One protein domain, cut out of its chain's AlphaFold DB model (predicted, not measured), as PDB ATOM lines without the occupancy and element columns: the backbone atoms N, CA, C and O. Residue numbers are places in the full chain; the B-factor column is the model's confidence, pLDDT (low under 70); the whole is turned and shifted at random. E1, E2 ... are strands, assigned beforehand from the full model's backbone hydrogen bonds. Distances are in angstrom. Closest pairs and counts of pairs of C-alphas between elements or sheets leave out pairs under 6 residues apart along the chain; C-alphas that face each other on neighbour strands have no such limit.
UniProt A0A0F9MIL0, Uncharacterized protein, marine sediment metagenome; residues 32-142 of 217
ATOM      1  N   GLU A  32      97.808  98.310 131.050       90.56
ATOM      2  CA  GLU A  32      98.424  97.548 129.972       90.56
ATOM      3  C   GLU A  32      98.421  98.354 128.663       90.56
ATOM      4  O   GLU A  32      97.376  98.824 128.204       90.56
ATOM      5  N   GLU A  33      99.601  98.523 128.076       90.50
ATOM      6  CA  GLU A  33      99.833  99.306 126.866       90.50
ATOM      7  C   GLU A  33     100.997  98.704 126.067       90.50
ATOM      8  O   GLU A  33     101.926  98.120 126.629       90.50
ATOM      9  N   ARG A  34     100.960  98.870 124.741       92.56
ATOM     10  CA  ARG A  34     102.098  98.584 123.867       92.56
ATOM     11  C   ARG A  34     102.971  99.821 123.751       92.56
ATOM     12  O   ARG A  34     102.504 100.860 123.285       92.56
ATOM     13  N   VAL A  35     104.240  99.695 124.117       93.19
ATOM     14  CA  VAL A  35     105.188 100.810 124.115       93.19
ATOM     15  C   VAL A  35     106.504 100.384 123.483       93.19
ATOM     16  O   VAL A  35     107.047  99.320 123.779       93.19
ATOM     17  N   THR A  36     107.050 101.278 122.660       93.62
ATOM     18  CA  THR A  36     108.441 101.223 122.217       93.62
ATOM     19  C   THR A  36     109.296 102.083 123.142       93.62
ATOM     20  O   THR A  36     109.063 103.285 123.277       93.62
ATOM     21  N   MET A  37     110.275 101.466 123.797       92.19
ATOM     22  CA  MET A  37     111.202 102.117 124.723       92.19
ATOM     23  C   MET A  37     112.588 102.200 124.099       92.19
ATOM     24  O   MET A  37     113.064 101.216 123.538       92.19
ATOM     25  N   THR A  38     113.241 103.353 124.231       93.25
ATOM     26  CA  THR A  38     114.655 103.514 123.893       93.25
ATOM     27  C   THR A  38     115.493 103.528 125.166       93.25
ATOM     28  O   THR A  38     115.194 104.276 126.097       93.25
ATOM     29  N   LEU A  39     116.518 102.679 125.239       91.88
ATOM     30  CA  LEU A  39     117.288 102.443 126.462       91.88
ATOM     31  C   LEU A  39     118.799 102.514 126.208       91.88
ATOM     32  O   LEU A  39     119.273 102.050 125.165       91.88
ATOM     33  N   PRO A  40     119.573 103.079 127.150       91.25
ATOM     34  CA  PRO A  40     121.023 102.972 127.129       91.25
ATOM     35  C   PRO A  40     121.462 101.561 127.528       91.25
ATOM     36  O   PRO A  40     120.834 100.908 128.366       91.25
ATOM     37  N   GLY A  41     122.560 101.091 126.946       87.75
ATOM     38  CA  GLY A  41     123.216  99.864 127.384       87.75
ATOM     39  C   GLY A  41     124.455 100.191 128.202       87.75
ATOM     40  O   GLY A  41     125.188 101.111 127.865       87.75
ATOM     41  N   PHE A  42     124.707  99.421 129.259       85.25
ATOM     42  CA  PHE A  42     125.791  99.682 130.219       85.25
ATOM     43  C   PHE A  42     126.896  98.613 130.210       85.25
ATOM     44  O   PHE A  42     127.697  98.544 131.136       85.25
ATOM     45  N   GLY A  43     126.929  97.725 129.210       84.12
ATOM     46  CA  GLY A  43     127.931  96.652 129.142       84.12
ATOM     47  C   GLY A  43     127.621  95.417 130.002       84.12
ATOM     48  O   GLY A  43     128.371  94.443 129.962       84.12
ATOM     49  N   TYR A  44     126.536  95.427 130.783       88.81
ATOM     50  CA  TYR A  44     126.141  94.309 131.649       88.81
ATOM     51  C   TYR A  44     125.297  93.258 130.915       88.81
ATOM     52  O   TYR A  44     124.829  93.466 129.801       88.81
ATOM     53  N   THR A  45     125.057  92.114 131.561       92.44
ATOM     54  CA  THR A  45     124.187  91.045 131.034       92.44
ATOM     55  C   THR A  45     122.699  91.345 131.157       92.44
ATOM     56  O   THR A  45     121.893  90.691 130.499       92.44
ATOM     57  N   ASN A  46     122.333  92.322 131.988       92.56
ATOM     58  CA  ASN A  46     120.949  92.677 132.269       92.56
ATOM     59  C   ASN A  46     120.632  94.053 131.678       92.56
ATOM     60  O   ASN A  46     121.387  95.001 131.890       92.56
ATOM     61  N   LEU A  47     119.505  94.150 130.979       90.75
ATOM     62  CA  LEU A  47     118.905  95.401 130.528       90.75
ATOM     63  C   LEU A  47     117.617  95.607 131.321       90.75
ATOM     64  O   LEU A  47     116.772  94.711 131.372       90.75
ATOM     65  N   VAL A  48     117.496  96.768 131.960       90.94
ATOM     66  CA  VAL A  48     116.325  97.137 132.760       90.94
ATOM     67  C   VAL A  48     115.453  98.067 131.930       90.94
ATOM     68  O   VAL A  48     115.927  99.092 131.444       90.94
ATOM     69  N   LEU A  49     114.191  97.690 131.747       90.44
ATOM     70  CA  LEU A  49     113.209  98.490 131.034       90.44
ATOM     71  C   LEU A  49     112.635  99.584 131.942       90.44
ATOM     72  O   LEU A  49     112.458  99.409 133.145       90.44
ATOM     73  N   ASP A  50     112.247 100.698 131.328       86.69
ATOM     74  CA  ASP A  50     111.635 101.844 132.012       86.69
ATOM     75  C   ASP A  50     110.190 101.582 132.489       86.69
ATOM     76  O   ASP A  50     109.622 102.360 133.269       86.69
ATOM     77  N   ARG A  51     109.554 100.512 131.993       86.25
ATOM     78  CA  ARG A  51     108.163 100.129 132.275       86.25
ATOM     79  C   ARG A  51     108.086  98.642 132.643       86.25
ATOM     80  O   ARG A  51     108.666  97.811 131.957       86.25
ATOM     81  N   PHE A  52     107.361  98.320 133.722       87.38
ATOM     82  CA  PHE A  52     107.306  96.962 134.297       87.38
ATOM     83  C   PHE A  52     106.030  96.709 135.135       87.38
ATOM     84  O   PHE A  52     105.784  97.408 136.097       87.38
ATOM     85  N   PRO A  53     105.180  95.721 134.890       90.00
ATOM     86  CA  PRO A  53     105.632  94.415 134.488       90.00
ATOM     87  C   PRO A  53     105.631  94.292 132.976       90.00
ATOM     88  O   PRO A  53     104.847  94.949 132.290       90.00
ATOM     89  N   ILE A  54     106.540  93.472 132.476       90.88
ATOM     90  CA  ILE A  54     106.575  93.055 131.082       90.88
ATOM     91  C   ILE A  54     105.539  91.955 130.917       90.88
ATOM     92  O   ILE A  54     105.608  90.935 131.596       90.88
ATOM     93  N   VAL A  55     104.601  92.164 130.005       91.44
ATOM     94  CA  VAL A  55     103.639  91.140 129.604       91.44
ATOM     95  C   VAL A  55     104.254  90.288 128.502       91.44
ATOM     96  O   VAL A  55     104.374  89.074 128.634       91.44
ATOM     97  N   GLU A  56     104.732  90.943 127.445       90.69
ATOM     98  CA  GLU A  56     105.343  90.284 126.296       90.69
ATOM     99  C   GLU A  56     106.366  91.214 125.640       90.69
ATOM    100  O   GLU A  56     106.103  92.401 125.445       90.69
ATOM    101  N   VAL A  57     107.531  90.679 125.269       92.75
ATOM    102  CA  VAL A  57     108.508  91.402 124.443       92.75
ATOM    103  C   VAL A  57     108.290  91.000 122.992       92.75
ATOM    104  O   VAL A  57     108.401  89.824 122.655       92.75
ATOM    105  N   LEU A  58     107.984  91.975 122.138       93.25
ATOM    106  CA  LEU A  58     107.715  91.750 120.719       93.25
ATOM    107  C   LEU A  58     109.013  91.759 119.915       93.25
ATOM    108  O   LEU A  58     109.236  90.897 119.065       93.25
ATOM    109  N   SER A  59     109.877  92.739 120.173       94.12
ATOM    110  CA  SER A  59     111.174  92.842 119.515       94.12
ATOM    111  C   SER A  59     112.157  93.674 120.327       94.12
ATOM    112  O   SER A  59     111.785  94.556 121.103       94.12
ATOM    113  N   VAL A  60     113.439  93.381 120.127       94.94
ATOM    114  CA  VAL A  60     114.550  94.190 120.622       94.94
ATOM    115  C   VAL A  60     115.473  94.457 119.446       94.94
ATOM    116  O   VAL A  60     115.812  93.533 118.707       94.94
ATOM    117  N   ALA A  61     115.884  95.706 119.270       94.69
ATOM    118  CA  ALA A  61     116.832  96.114 118.250       94.69
ATOM    119  C   ALA A  61     117.949  96.963 118.859       94.69
ATOM    120  O   ALA A  61     117.728  97.736 119.791       94.69
ATOM    121  N   PHE A  62     119.147  96.820 118.313       92.62
ATOM    122  CA  PHE A  62     120.306  97.643 118.616       92.62
ATOM    123  C   PHE A  62     120.726  98.356 117.337       92.62
ATOM    124  O   PHE A  62     121.111  97.696 116.378       92.62
ATOM    125  N   ASP A  63     120.604  99.683 117.313       89.69
ATOM    126  CA  ASP A  63     120.924 100.507 116.135       89.69
ATOM    127  C   ASP A  63     120.202 100.035 114.852       89.69
ATOM    128  O   ASP A  63     120.750  99.987 113.758       89.69
ATOM    129  N   GLY A  64     118.943  99.605 115.009       88.94
ATOM    130  CA  GLY A  64     118.113  99.065 113.926       88.94
ATOM    131  C   GLY A  64     118.300  97.571 113.636       88.94
ATOM    132  O   GLY A  64     117.435  96.981 112.991       88.94
ATOM    133  N   GLU A  65     119.346  96.932 114.161       92.12
ATOM    134  CA  GLU A  65     119.594  95.501 113.969       92.12
ATOM    135  C   GLU A  65     118.882  94.653 115.036       92.12
ATOM    136  O   GLU A  65     119.003  94.936 116.232       92.12
ATOM    137  N   PRO A  66     118.142  93.594 114.657       94.75
ATOM    138  CA  PRO A  66     117.390  92.788 115.608       94.75
ATOM    139  C   PRO A  66     118.319  91.982 116.525       94.75
ATOM    140  O   PRO A  66     119.158  91.197 116.079       94.75
ATOM    141  N   VAL A  67     118.108  92.113 117.832       93.94
ATOM    142  CA  VAL A  67     118.726  91.271 118.860       93.94
ATOM    143  C   VAL A  67     117.744  90.153 119.183       93.94
ATOM    144  O   VAL A  67     116.583  90.422 119.465       93.94
ATOM    145  N   THR A  68     118.183  88.896 119.137       93.75
ATOM    146  CA  THR A  68     117.300  87.722 119.327       93.75
ATOM    147  C   THR A  68     117.772  86.777 120.429       93.75
ATOM    148  O   THR A  68     117.020  85.918 120.876       93.75
ATOM    149  N   ASP A  69     119.001  86.946 120.916       93.94
ATOM    150  CA  ASP A  69     119.652  86.083 121.902       93.94
ATOM    151  C   ASP A  69     119.422  86.556 123.349       93.94
ATOM    152  O   ASP A  69     120.352  86.621 124.155       93.94
ATOM    153  N   TYR A  70     118.176  86.893 123.686       94.12
ATOM    154  CA  TYR A  70     117.790  87.374 125.014       94.12
ATOM    155  C   TYR A  70     116.647  86.552 125.621       94.12
ATOM    156  O   TYR A  70     115.896  85.867 124.930       94.12
ATOM    157  N   THR A  71     116.513  86.630 126.942       93.62
ATOM    158  CA  THR A  71     115.443  85.984 127.711       93.62
ATOM    159  C   THR A  71     114.929  86.922 128.794       93.62
ATOM    160  O   THR A  71     115.723  87.597 129.449       93.62
ATOM    161  N   THR A  72     113.624  86.927 129.046       92.62
ATOM    162  CA  THR A  72     113.036  87.645 130.186       92.62
ATOM    163  C   THR A  72     113.317  86.876 131.474       92.62
ATOM    164  O   THR A  72     112.901  85.726 131.598       92.62
ATOM    165  N   VAL A  73     114.038  87.484 132.421       90.19
ATOM    166  CA  VAL A  73     114.405  86.826 133.697       90.19
ATOM    167  C   VAL A  73     113.527  87.293 134.844       90.19
ATOM    168  O   VAL A  73     113.139  86.480 135.678       90.19
ATOM    169  N   ASP A  74     113.165  88.574 134.859       88.12
ATOM    170  CA  ASP A  74     112.209  89.113 135.820       88.12
ATOM    171  C   ASP A  74     111.255  90.071 135.108       88.12
ATOM    172  O   ASP A  74     111.565  91.236 134.853       88.12
ATOM    173  N   ALA A  75     110.080  89.553 134.755       86.56
ATOM    174  CA  ALA A  75     109.036  90.336 134.117       86.56
ATOM    175  C   ALA A  75     108.499  91.435 135.046       86.56
ATOM    176  O   ALA A  75     108.186  92.524 134.570       86.56
ATOM    177  N   ALA A  76     108.433  91.190 136.359       84.50
ATOM    178  CA  ALA A  76     107.903  92.142 137.330       84.50
ATOM    179  C   ALA A  76     108.851  93.326 137.553       84.50
ATOM    180  O   ALA A  76     108.378  94.447 137.722       84.50
ATOM    181  N   ALA A  77     110.165  93.096 137.492       83.56
ATOM    182  CA  ALA A  77     111.191  94.137 137.581       83.56
ATOM    183  C   ALA A  77     111.586  94.749 136.224       83.56
ATOM    184  O   ALA A  77     112.386  95.680 136.179       83.56
ATOM    185  N   GLY A  78     111.055  94.234 135.111       87.25
ATOM    186  CA  GLY A  78     111.381  94.736 133.779       87.25
ATOM    187  C   GLY A  78     112.774  94.337 133.289       87.25
ATOM    188  O   GLY A  78     113.437  95.141 132.644       87.25
ATOM    189  N   MET A  79     113.255  93.134 133.613       90.81
ATOM    190  CA  MET A  79     114.638  92.726 133.362       90.81
ATOM    191  C   MET A  79     114.775  91.705 132.226       90.81
ATOM    192  O   MET A  79     114.254  90.584 132.294       90.81
ATOM    193  N   LEU A  80     115.571  92.075 131.220       93.12
ATOM    194  CA  LEU A  80     115.997  91.203 130.128       93.12
ATOM    195  C   LEU A  80     117.445  90.760 130.331       93.12
ATOM    196  O   LEU A  80     118.334  91.580 130.560       93.12
ATOM    197  N   TYR A  81     117.691  89.464 130.195       94.00
ATOM    198  CA  TYR A  81     119.020  88.873 130.256       94.00
ATOM    199  C   TYR A  81     119.519  88.514 128.866       94.00
ATOM    200  O   TYR A  81     118.797  87.919 128.067       94.00
ATOM    201  N   ARG A  82     120.792  88.806 128.619       94.19
ATOM    202  CA  ARG A  82     121.519  88.390 127.426       94.19
ATOM    203  C   ARG A  82     122.879  87.843 127.826       94.19
ATOM    204  O   ARG A  82     123.692  88.547 128.425       94.19
ATOM    205  N   ARG A  83     123.164  86.593 127.446       92.00
ATOM    206  CA  ARG A  83     124.435  85.922 127.779       92.00
ATOM    207  C   ARG A  83     125.647  86.639 127.180       92.00
ATOM    208  O   ARG A  83     126.693  86.685 127.818       92.00
ATOM    209  N   ALA A  84     125.503  87.184 125.973       89.69
ATOM    210  CA  ALA A  84     126.548  87.950 125.295       89.69
ATOM    211  C   ALA A  84     126.766  89.356 125.891       89.69
ATOM    212  O   ALA A  84     127.718  90.032 125.509       89.69
ATOM    213  N   GLY A  85     125.908  89.793 126.819       90.38
ATOM    214  CA  GLY A  85     125.894  91.164 127.313       90.38
ATOM    215  C   GLY A  85     125.139  92.128 126.398       90.38
ATOM    216  O   GLY A  85     124.906  91.872 125.213       90.38
ATOM    217  N   TRP A  86     124.751  93.261 126.967       90.69
ATOM    218  CA  TRP A  86     124.232  94.416 126.243       90.69
ATOM    219  C   TRP A  86     125.395  95.356 125.939       90.69
ATOM    220  O   TRP A  86     126.180  95.658 126.834       90.69
ATOM    221  N   ALA A  87     125.533  95.796 124.686       87.19
ATOM    222  CA  ALA A  87     126.607  96.707 124.293       87.19
ATOM    223  C   ALA A  87     126.588  97.976 125.161       87.19
ATOM    224  O   ALA A  87     125.520  98.503 125.468       87.19
ATOM    225  N   TRP A  88     127.761  98.457 125.576       85.81
ATOM    226  CA  TRP A  88     127.853  99.734 126.281       85.81
ATOM    227  C   TRP A  88     127.732 100.867 125.263       85.81
ATOM    228  O   TRP A  88     128.551 100.955 124.351       85.81
ATOM    229  N   THR A  89     126.712 101.716 125.399       84.69
ATOM    230  CA  THR A  89     126.407 102.807 124.454       84.69
ATOM    231  C   THR A  89     127.041 104.140 124.851       84.69
ATOM    232  O   THR A  89     126.542 105.203 124.495       84.69
ATOM    233  N   VAL A  90     128.121 104.097 125.631       83.50
ATOM    234  CA  VAL A  90     128.810 105.287 126.135       83.50
ATOM    235  C   VAL A  90     129.550 106.024 125.026       83.50
ATOM    236  O   VAL A  90     130.219 105.411 124.192       83.50
ATOM    237  N   GLY A  91     129.498 107.350 125.065       72.25
ATOM    238  CA  GLY A  91     130.384 108.190 124.281       72.25
ATOM    239  C   GLY A  91     131.850 107.953 124.655       72.25
ATOM    240  O   GLY A  91     132.244 107.966 125.826       72.25
ATOM    241  N   ALA A  92     132.686 107.762 123.642       66.50
ATOM    242  CA  ALA A  92     134.130 107.683 123.796       66.50
ATOM    243  C   ALA A  92     134.772 109.060 123.589       66.50
ATOM    244  O   ALA A  92     134.572 109.701 122.553       66.50
ATOM    245  N   PHE A  93     135.613 109.499 124.528       58.06
ATOM    246  CA  PHE A  93     136.527 110.610 124.272       58.06
ATOM    247  C   PHE A  93     137.814 110.090 123.632       58.06
ATOM    248  O   PHE A  93     138.709 109.598 124.321       58.06
ATOM    249  N   GLY A  94     137.910 110.221 122.310       54.88
ATOM    250  CA  GLY A  94     139.092 109.852 121.535       54.88
ATOM    251  C   GLY A  94     139.864 111.081 121.059       54.88
ATOM    252  O   GLY A  94     139.752 111.480 119.900       54.88
ATOM    253  N   GLY A  95     140.666 111.688 121.934       51.12
ATOM    254  CA  GLY A  95     141.682 112.651 121.513       51.12
ATOM    255  C   GLY A  95     142.844 111.914 120.847       51.12
ATOM    256  O   GLY A  95     143.455 111.038 121.457       51.12
ATOM    257  N   GLN A  96     143.177 112.257 119.600       47.78
ATOM    258  CA  GLN A  96     144.433 111.815 119.000       47.78
ATOM    259  C   GLN A  96     145.571 112.441 119.815       47.78
ATOM    260  O   GLN A  96     145.874 113.620 119.646       47.78
ATOM    261  N   PHE A  97     146.195 111.676 120.715       48.81
ATOM    262  CA  PHE A  97     147.476 112.090 121.274       48.81
ATOM    263  C   PHE A  97     148.428 112.303 120.094       48.81
ATOM    264  O   PHE A  97     148.621 111.404 119.266       48.81
ATOM    265  N   THR A  98     148.975 113.512 119.993       50.22
ATOM    266  CA  THR A  98     149.976 113.940 119.012       50.22
ATOM    267  C   THR A  98     151.250 113.104 119.197       50.22
ATOM    268  O   THR A  98     152.210 113.537 119.819       50.22
ATOM    269  N   GLY A  99     151.221 111.845 118.763       52.03
ATOM    270  CA  GLY A  99     152.257 110.857 119.074       52.03
ATOM    271  C   GLY A  99     152.000 109.432 118.570       52.03
ATOM    272  O   GLY A  99     152.830 108.565 118.813       52.03
ATOM    273  N   GLY A 100     150.892 109.161 117.866       49.38
ATOM    274  CA  GLY A 100     150.698 107.888 117.149       49.38
ATOM    275  C   GLY A 100     150.486 106.646 118.026       49.38
ATOM    276  O   GLY A 100     150.634 105.531 117.535       49.38
ATOM    277  N   GLY A 101     150.150 106.819 119.309       52.19
ATOM    278  CA  GLY A 101     149.764 105.713 120.189       52.19
ATOM    279  C   GLY A 101     148.376 105.142 119.848       52.19
ATOM    280  O   GLY A 101     147.600 105.802 119.147       52.19
ATOM    281  N   PRO A 102     148.037 103.932 120.337       53.75
ATOM    282  CA  PRO A 102     146.707 103.348 120.167       53.75
ATOM    283  C   PRO A 102     145.628 104.320 120.652       53.75
ATOM    284  O   PRO A 102     145.813 104.977 121.677       53.75
ATOM    285  N   ARG A 103     144.499 104.407 119.938       55.00
ATOM    286  CA  ARG A 103     143.319 105.128 120.432       55.00
ATOM    287  C   ARG A 103     142.872 104.450 121.726       55.00
ATOM    288  O   ARG A 103     142.387 103.324 121.693       55.00
ATOM    289  N   VAL A 104     143.109 105.108 122.856       54.28
ATOM    290  CA  VAL A 104     142.519 104.718 124.133       54.28
ATOM    291  C   VAL A 104     141.265 105.557 124.268       54.28
ATOM    292  O   VAL A 104     141.310 106.714 124.678       54.28
ATOM    293  N   ASP A 105     140.159 104.984 123.818       63.91
ATOM    294  CA  ASP A 105     138.844 105.580 123.959       63.91
ATOM    295  C   ASP A 105     138.457 105.505 125.438       63.91
ATOM    296  O   ASP A 105     138.212 104.430 125.989       63.91
ATOM    297  N   HIS A 106     138.482 106.652 126.117       70.31
ATOM    298  CA  HIS A 106     138.055 106.728 127.508       70.31
ATOM    299  C   HIS A 106     136.532 106.898 127.546       70.31
ATOM    300  O   HIS A 106     136.031 107.860 126.949       70.31
ATOM    301  N   PRO A 107     135.788 106.005 128.224       73.81
ATOM    302  CA  PRO A 107     134.346 106.156 128.352       73.81
ATOM    303  C   PRO A 107     134.049 107.431 129.142       73.81
ATOM    304  O   PRO A 107     134.616 107.639 130.218       73.81
ATOM    305  N   MET A 108     133.179 108.292 128.616       77.38
ATOM    306  CA  MET A 108     132.663 109.440 129.358       77.38
ATOM    307  C   MET A 108     131.451 109.003 130.188       77.38
ATOM    308  O   MET A 108     130.416 108.687 129.607       77.38
ATOM    309  N   PRO A 109     131.517 108.997 131.528       77.50
ATOM    310  CA  PRO A 109     130.349 108.663 132.340       77.50
ATOM    311  C   PRO A 109     129.161 109.589 132.027       77.50
ATOM    312  O   PRO A 109     129.369 110.785 131.803       77.50
ATOM    313  N   ASN A 110     127.933 109.062 132.058       79.88
ATOM    314  CA  ASN A 110     126.686 109.790 131.766       79.88
ATOM    315  C   ASN A 110     126.570 110.310 130.318       79.88
ATOM    316  O   ASN A 110     125.869 111.292 130.067       79.88
ATOM    317  N   SER A 111     127.268 109.676 129.373       84.50
ATOM    318  CA  SER A 111     127.159 109.957 127.932       84.50
ATOM    319  C   SER A 111     126.519 108.805 127.154       84.50
ATOM    320  O   SER A 111     126.675 108.712 125.940       84.50
ATOM    321  N   GLU A 112     125.839 107.896 127.849       85.81
ATOM    322  CA  GLU A 112     125.189 106.751 127.237       85.81
ATOM    323  C   GLU A 112     124.026 107.181 126.342       85.81
ATOM    324  O   GLU A 112     123.080 107.846 126.772       85.81
ATOM    325  N   GLU A 113     124.073 106.746 125.089       86.31
ATOM    326  CA  GLU A 113     123.004 106.983 124.132       86.31
ATOM    327  C   GLU A 113     121.945 105.879 124.218       86.31
ATOM    328  O   GLU A 113     122.253 104.688 124.340       86.31
ATOM    329  N   ALA A 114     120.671 106.264 124.149       88.06
ATOM    330  CA  ALA A 114     119.540 105.343 124.217       88.06
ATOM    331  C   ALA A 114     119.283 104.654 122.863       88.06
ATOM    332  O   ALA A 114     118.296 104.939 122.187       88.06
ATOM    333  N   ILE A 115     120.203 103.777 122.453       89.69
ATOM    334  CA  ILE A 115     120.229 103.149 121.117       89.69
ATOM    335  C   ILE A 115     119.437 101.829 121.073       89.69
ATOM    336  O   ILE A 115     119.007 101.395 120.003       89.69
ATOM    337  N   PHE A 116     119.206 101.175 122.217       92.56
ATOM    338  CA  PHE A 116     118.390  99.959 122.247       92.56
ATOM    339  C   PHE A 116     116.917 100.308 122.118       92.56
ATOM    340  O   PHE A 116     116.382 100.981 122.991       92.56
ATOM    341  N   ALA A 117     116.251  99.811 121.081       94.50
ATOM    342  CA  ALA A 117     114.810  99.924 120.919       94.50
ATOM    343  C   ALA A 117     114.140  98.613 121.346       94.50
ATOM    344  O   ALA A 117     114.433  97.554 120.794       94.50
ATOM    345  N   VAL A 118     113.237  98.678 122.319       95.19
ATOM    346  CA  VAL A 118     112.476  97.530 122.827       95.19
ATOM    347  C   VAL A 118     110.993  97.787 122.601       95.19
ATOM    348  O   VAL A 118     110.434  98.706 123.197       95.19
ATOM    349  N   ASP A 119     110.350  96.985 121.756       94.94
ATOM    350  CA  ASP A 119     108.896  96.991 121.573       94.94
ATOM    351  C   ASP A 119     108.278  95.899 122.446       94.94
ATOM    352  O   ASP A 119     108.655  94.726 122.364       94.94
ATOM    353  N   SER A 120     107.355  96.280 123.326       92.56
ATOM    354  CA  SER A 120     106.784  95.357 124.308       92.56
ATOM    355  C   SER A 120     105.396  95.779 124.781       92.56
ATOM    356  O   SER A 120     105.047  96.963 124.778       92.56
ATOM    357  N   TRP A 121     104.623  94.791 125.220       92.81
ATOM    358  CA  TRP A 121     103.441  94.985 126.051       92.81
ATOM    359  C   TRP A 121     103.861  95.056 127.514       92.81
ATOM    360  O   TRP A 121     104.559  94.170 128.016       92.81
ATOM    361  N   VAL A 122     103.437  96.111 128.201       91.94
ATOM    362  CA  VAL A 122     103.795  96.380 129.597       91.94
ATOM    363  C   VAL A 122     102.584  96.867 130.380       91.94
ATOM    364  O   VAL A 122     101.707  97.517 129.820       91.94
ATOM    365  N   GLY A 123     102.567  96.623 131.689       90.62
ATOM    366  CA  GLY A 123     101.556  97.155 132.602       90.62
ATOM    367  C   GLY A 123     100.618  96.104 133.190       90.62
ATOM    368  O   GLY A 123     100.856  94.903 133.109       90.62
ATOM    369  N   TYR A 124      99.573  96.593 133.844       91.25
ATOM    370  CA  TYR A 124      98.604  95.808 134.592       91.25
ATOM    371  C   TYR A 124      97.219  95.882 133.956       91.25
ATOM    372  O   TYR A 124      96.816  96.898 133.379       91.25
ATOM    373  N   ILE A 125      96.441  94.829 134.174       90.00
ATOM    374  CA  ILE A 125      95.008  94.837 133.910       90.00
ATOM    375  C   ILE A 125      94.354  95.738 134.958       90.00
ATOM    376  O   ILE A 125      94.408  95.464 136.161       90.00
ATOM    377  N   LEU A 126      93.739  96.829 134.501       88.81
ATOM    378  CA  LEU A 126      93.025  97.745 135.383       88.81
ATOM    379  C   LEU A 126      91.590  97.261 135.616       88.81
ATOM    380  O   LEU A 126      90.940  96.827 134.663       88.81
ATOM    381  N   PRO A 127      91.021  97.461 136.819       85.12
ATOM    382  CA  PRO A 127      89.604  97.184 137.075       85.12
ATOM    383  C   PRO A 127      88.643  97.974 136.175       85.12
ATOM    384  O   PRO A 127      87.490  97.595 136.001       85.12
ATOM    385  N   SER A 128      89.105  99.091 135.602       82.94
ATOM    386  CA  SER A 128      88.335  99.896 134.652       82.94
ATOM    387  C   SER A 128      88.241  99.282 133.256       82.94
ATOM    388  O   SER A 128      87.501  99.805 132.423       82.94
ATOM    389  N   PHE A 129      89.021  98.242 132.952       84.19
ATOM    390  CA  PHE A 129      88.942  97.584 131.656       84.19
ATOM    391  C   PHE A 129      87.585  96.889 131.502       84.19
ATOM    392  O   PHE A 129      87.058  96.325 132.463       84.19
ATOM    393  N   PRO A 130      86.976  96.955 130.306       83.31
ATOM    394  CA  PRO A 130      85.699  96.301 130.077       83.31
ATOM    395  C   PRO A 130      85.857  94.790 130.255       83.31
ATOM    396  O   PRO A 130      86.910  94.231 129.970       83.31
ATOM    397  N   THR A 131      84.788  94.098 130.635       80.00
ATOM    398  CA  THR A 131      84.787  92.627 130.745       80.00
ATOM    399  C   THR A 131      85.061  91.913 129.418       80.00
ATOM    400  O   THR A 131      85.380  90.730 129.416       80.00
ATOM    401  N   SER A 132      84.950  92.618 128.288       83.00
ATOM    402  CA  SER A 132      85.342  92.141 126.959       83.00
ATOM    403  C   SER A 132      86.828  92.338 126.642       83.00
ATOM    404  O   SER A 132      87.273  91.943 125.566       83.00
ATOM    405  N   TYR A 133      87.591  92.995 127.521       82.50
ATOM    406  CA  TYR A 133      89.033  93.125 127.370       82.50
ATOM    407  C   TYR A 133      89.668  91.738 127.438       82.50
ATOM    408  O   TYR A 133      89.459  90.996 128.395       82.50
ATOM    409  N   THR A 134      90.415  91.385 126.397       86.50
ATOM    410  CA  THR A 134      91.163  90.130 126.350       86.50
ATOM    411  C   THR A 134      92.599  90.450 126.753       86.50
ATOM    412  O   THR A 134      93.284  91.109 125.972       86.50
ATOM    413  N   PRO A 135      93.038  90.057 127.958       83.88
ATOM    414  CA  PRO A 135      94.410  90.286 128.380       83.88
ATOM    415  C   PRO A 135      95.374  89.435 127.556       83.88
ATOM    416  O   PRO A 135      95.035  88.321 127.141       83.88
ATOM    417  N   ASN A 136      96.580  89.949 127.347       84.69
ATOM    418  CA  ASN A 136      97.652  89.177 126.740       84.69
ATOM    419  C   ASN A 136      98.132  88.066 127.692       84.69
ATOM    420  O   ASN A 136      97.907  88.077 128.908       84.69
ATOM    421  N   ALA A 137      98.787  87.050 127.134       78.88
ATOM    422  CA  ALA A 137      99.363  85.984 127.941       78.88
ATOM    423  C   ALA A 137     100.477  86.564 128.829       78.88
ATOM    424  O   ALA A 137     101.445  87.112 128.319       78.88
ATOM    425  N   GLY A 138     100.336  86.452 130.153       79.94
ATOM    426  CA  GLY A 138     101.283  87.033 131.115       79.94
ATOM    427  C   GLY A 138     100.838  88.361 131.729       79.94
ATOM    428  O   GLY A 138     101.522  88.863 132.619       79.94
ATOM    429  N   SER A 139      99.687  88.908 131.325       85.50
ATOM    430  CA  SER A 139      99.113  90.086 131.974       85.50
ATOM    431  C   SER A 139      98.802  89.813 133.445       85.50
ATOM    432  O   SER A 139      98.270  88.761 133.811       85.50
ATOM    433  N   VAL A 140      99.109  90.791 134.295       87.31
ATOM    434  CA  VAL A 140      98.924  90.700 135.748       87.31
ATOM    435  C   VAL A 140      97.875  91.716 136.182       87.31
ATOM    436  O   VAL A 140      97.838  92.838 135.677       87.31
ATOM    437  N   ASN A 141      97.011  91.335 137.122       90.62
ATOM    438  CA  ASN A 141      96.073  92.276 137.729       90.62
ATOM    439  C   ASN A 141      96.817  93.358 138.514       90.62
ATOM    440  O   ASN A 141      97.922  93.134 139.012       90.62
ATOM    441  N   LEU A 142      96.188  94.524 138.644       89.81
ATOM    442  CA  LEU A 142      96.706  95.593 139.485       89.81
ATOM    443  C   LEU A 142      96.979  95.076 140.919       89.81
ATOM    444  O   LEU A 142      96.110  94.411 141.488       89.81
TER     445      LEU A 142
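Overview. This is residues 32 to 142 of the 217 residues of an uncharacterized protein of marine sediment metagenome (UniProt A0A0F9MIL0). Two small antiparallel sheets lie partly face to face as the body, the strongly twisted E1 - E9 - E3 - E4 and the smaller E2 - E6 - E5. The hairpin of E7 and E8 makes an arm at one end, where residues 97 to 102 stick out, and residues 123 to 142, with no named strand, fold back at the other end. The printed part has 111 residues, with no named helix and nine named strands, E1 to E9, numbered in chain order. The class is all strand, though under half of the residues, 49 of 111, are in named strands. The whole is loose, with a radius of gyration of the C-alphas of 18.3 A, and spans 71 by 24 by 22 A, a rod.

Arrangement. E1, residues 33 to 39, is an edge strand, antiparallel to E9, residues 116 to 122, at 157 degrees; N 37 and O 118 are 2.8 A apart, within hydrogen-bond range. E2, residues 46 to 48, is only just apart from E1, at 8.3 A. E3, residues 54 to 62, is antiparallel to E9, with N 58 and O 119 2.8 A apart, and bends by 67 degrees at residue 58. E3 and E4, residues 65 to 67, form a hairpin, with N 62 and O 65 2.8 A apart. E4 runs on into E5, residues 70 to 74, at 50 degrees; E3 and E5 are near each other. E5 and E6, residues 79 to 82, form a hairpin, with N 81 and O 71 2.8 A apart. E6 is also antiparallel to E2, with N 47 and O 80 2.9 A apart. E7, residues 90 to 93, and E8, residues 106 to 112, form a hairpin with N 93 and O 106 3.0 A apart; both are apart from the other seven strands.

Along the chain. E1 begins at C-alpha 33 (99.833, 99.306, 126.866) and is 17.7 A long. E3, the longest strand by residues, measures 19.1 A, E5 12.3 A and E6 10.1 A. E8 measures 12.9 A and begins at C-alpha 106 (138.055, 106.728, 127.508). E9 measures 16.7 A and ends at C-alpha 122 (103.795, 96.380, 129.597). The short strands E2, E4 and E7 are passed over here.

Size, cuts and confidence. The C-alphas of Gly 99 and Thr 131, the two farthest apart, are 70.9 A from each other, while those of Glu 32 and Leu 142 are 9.9 A apart. The printed part has no cut. The link from E7 to E8, 12 residues, is long. Residues 124 to 125 pair with residues 140 to 141, parallel. The mean pLDDT of the printed part is 84.2, and residues 92 to 105 are under 70.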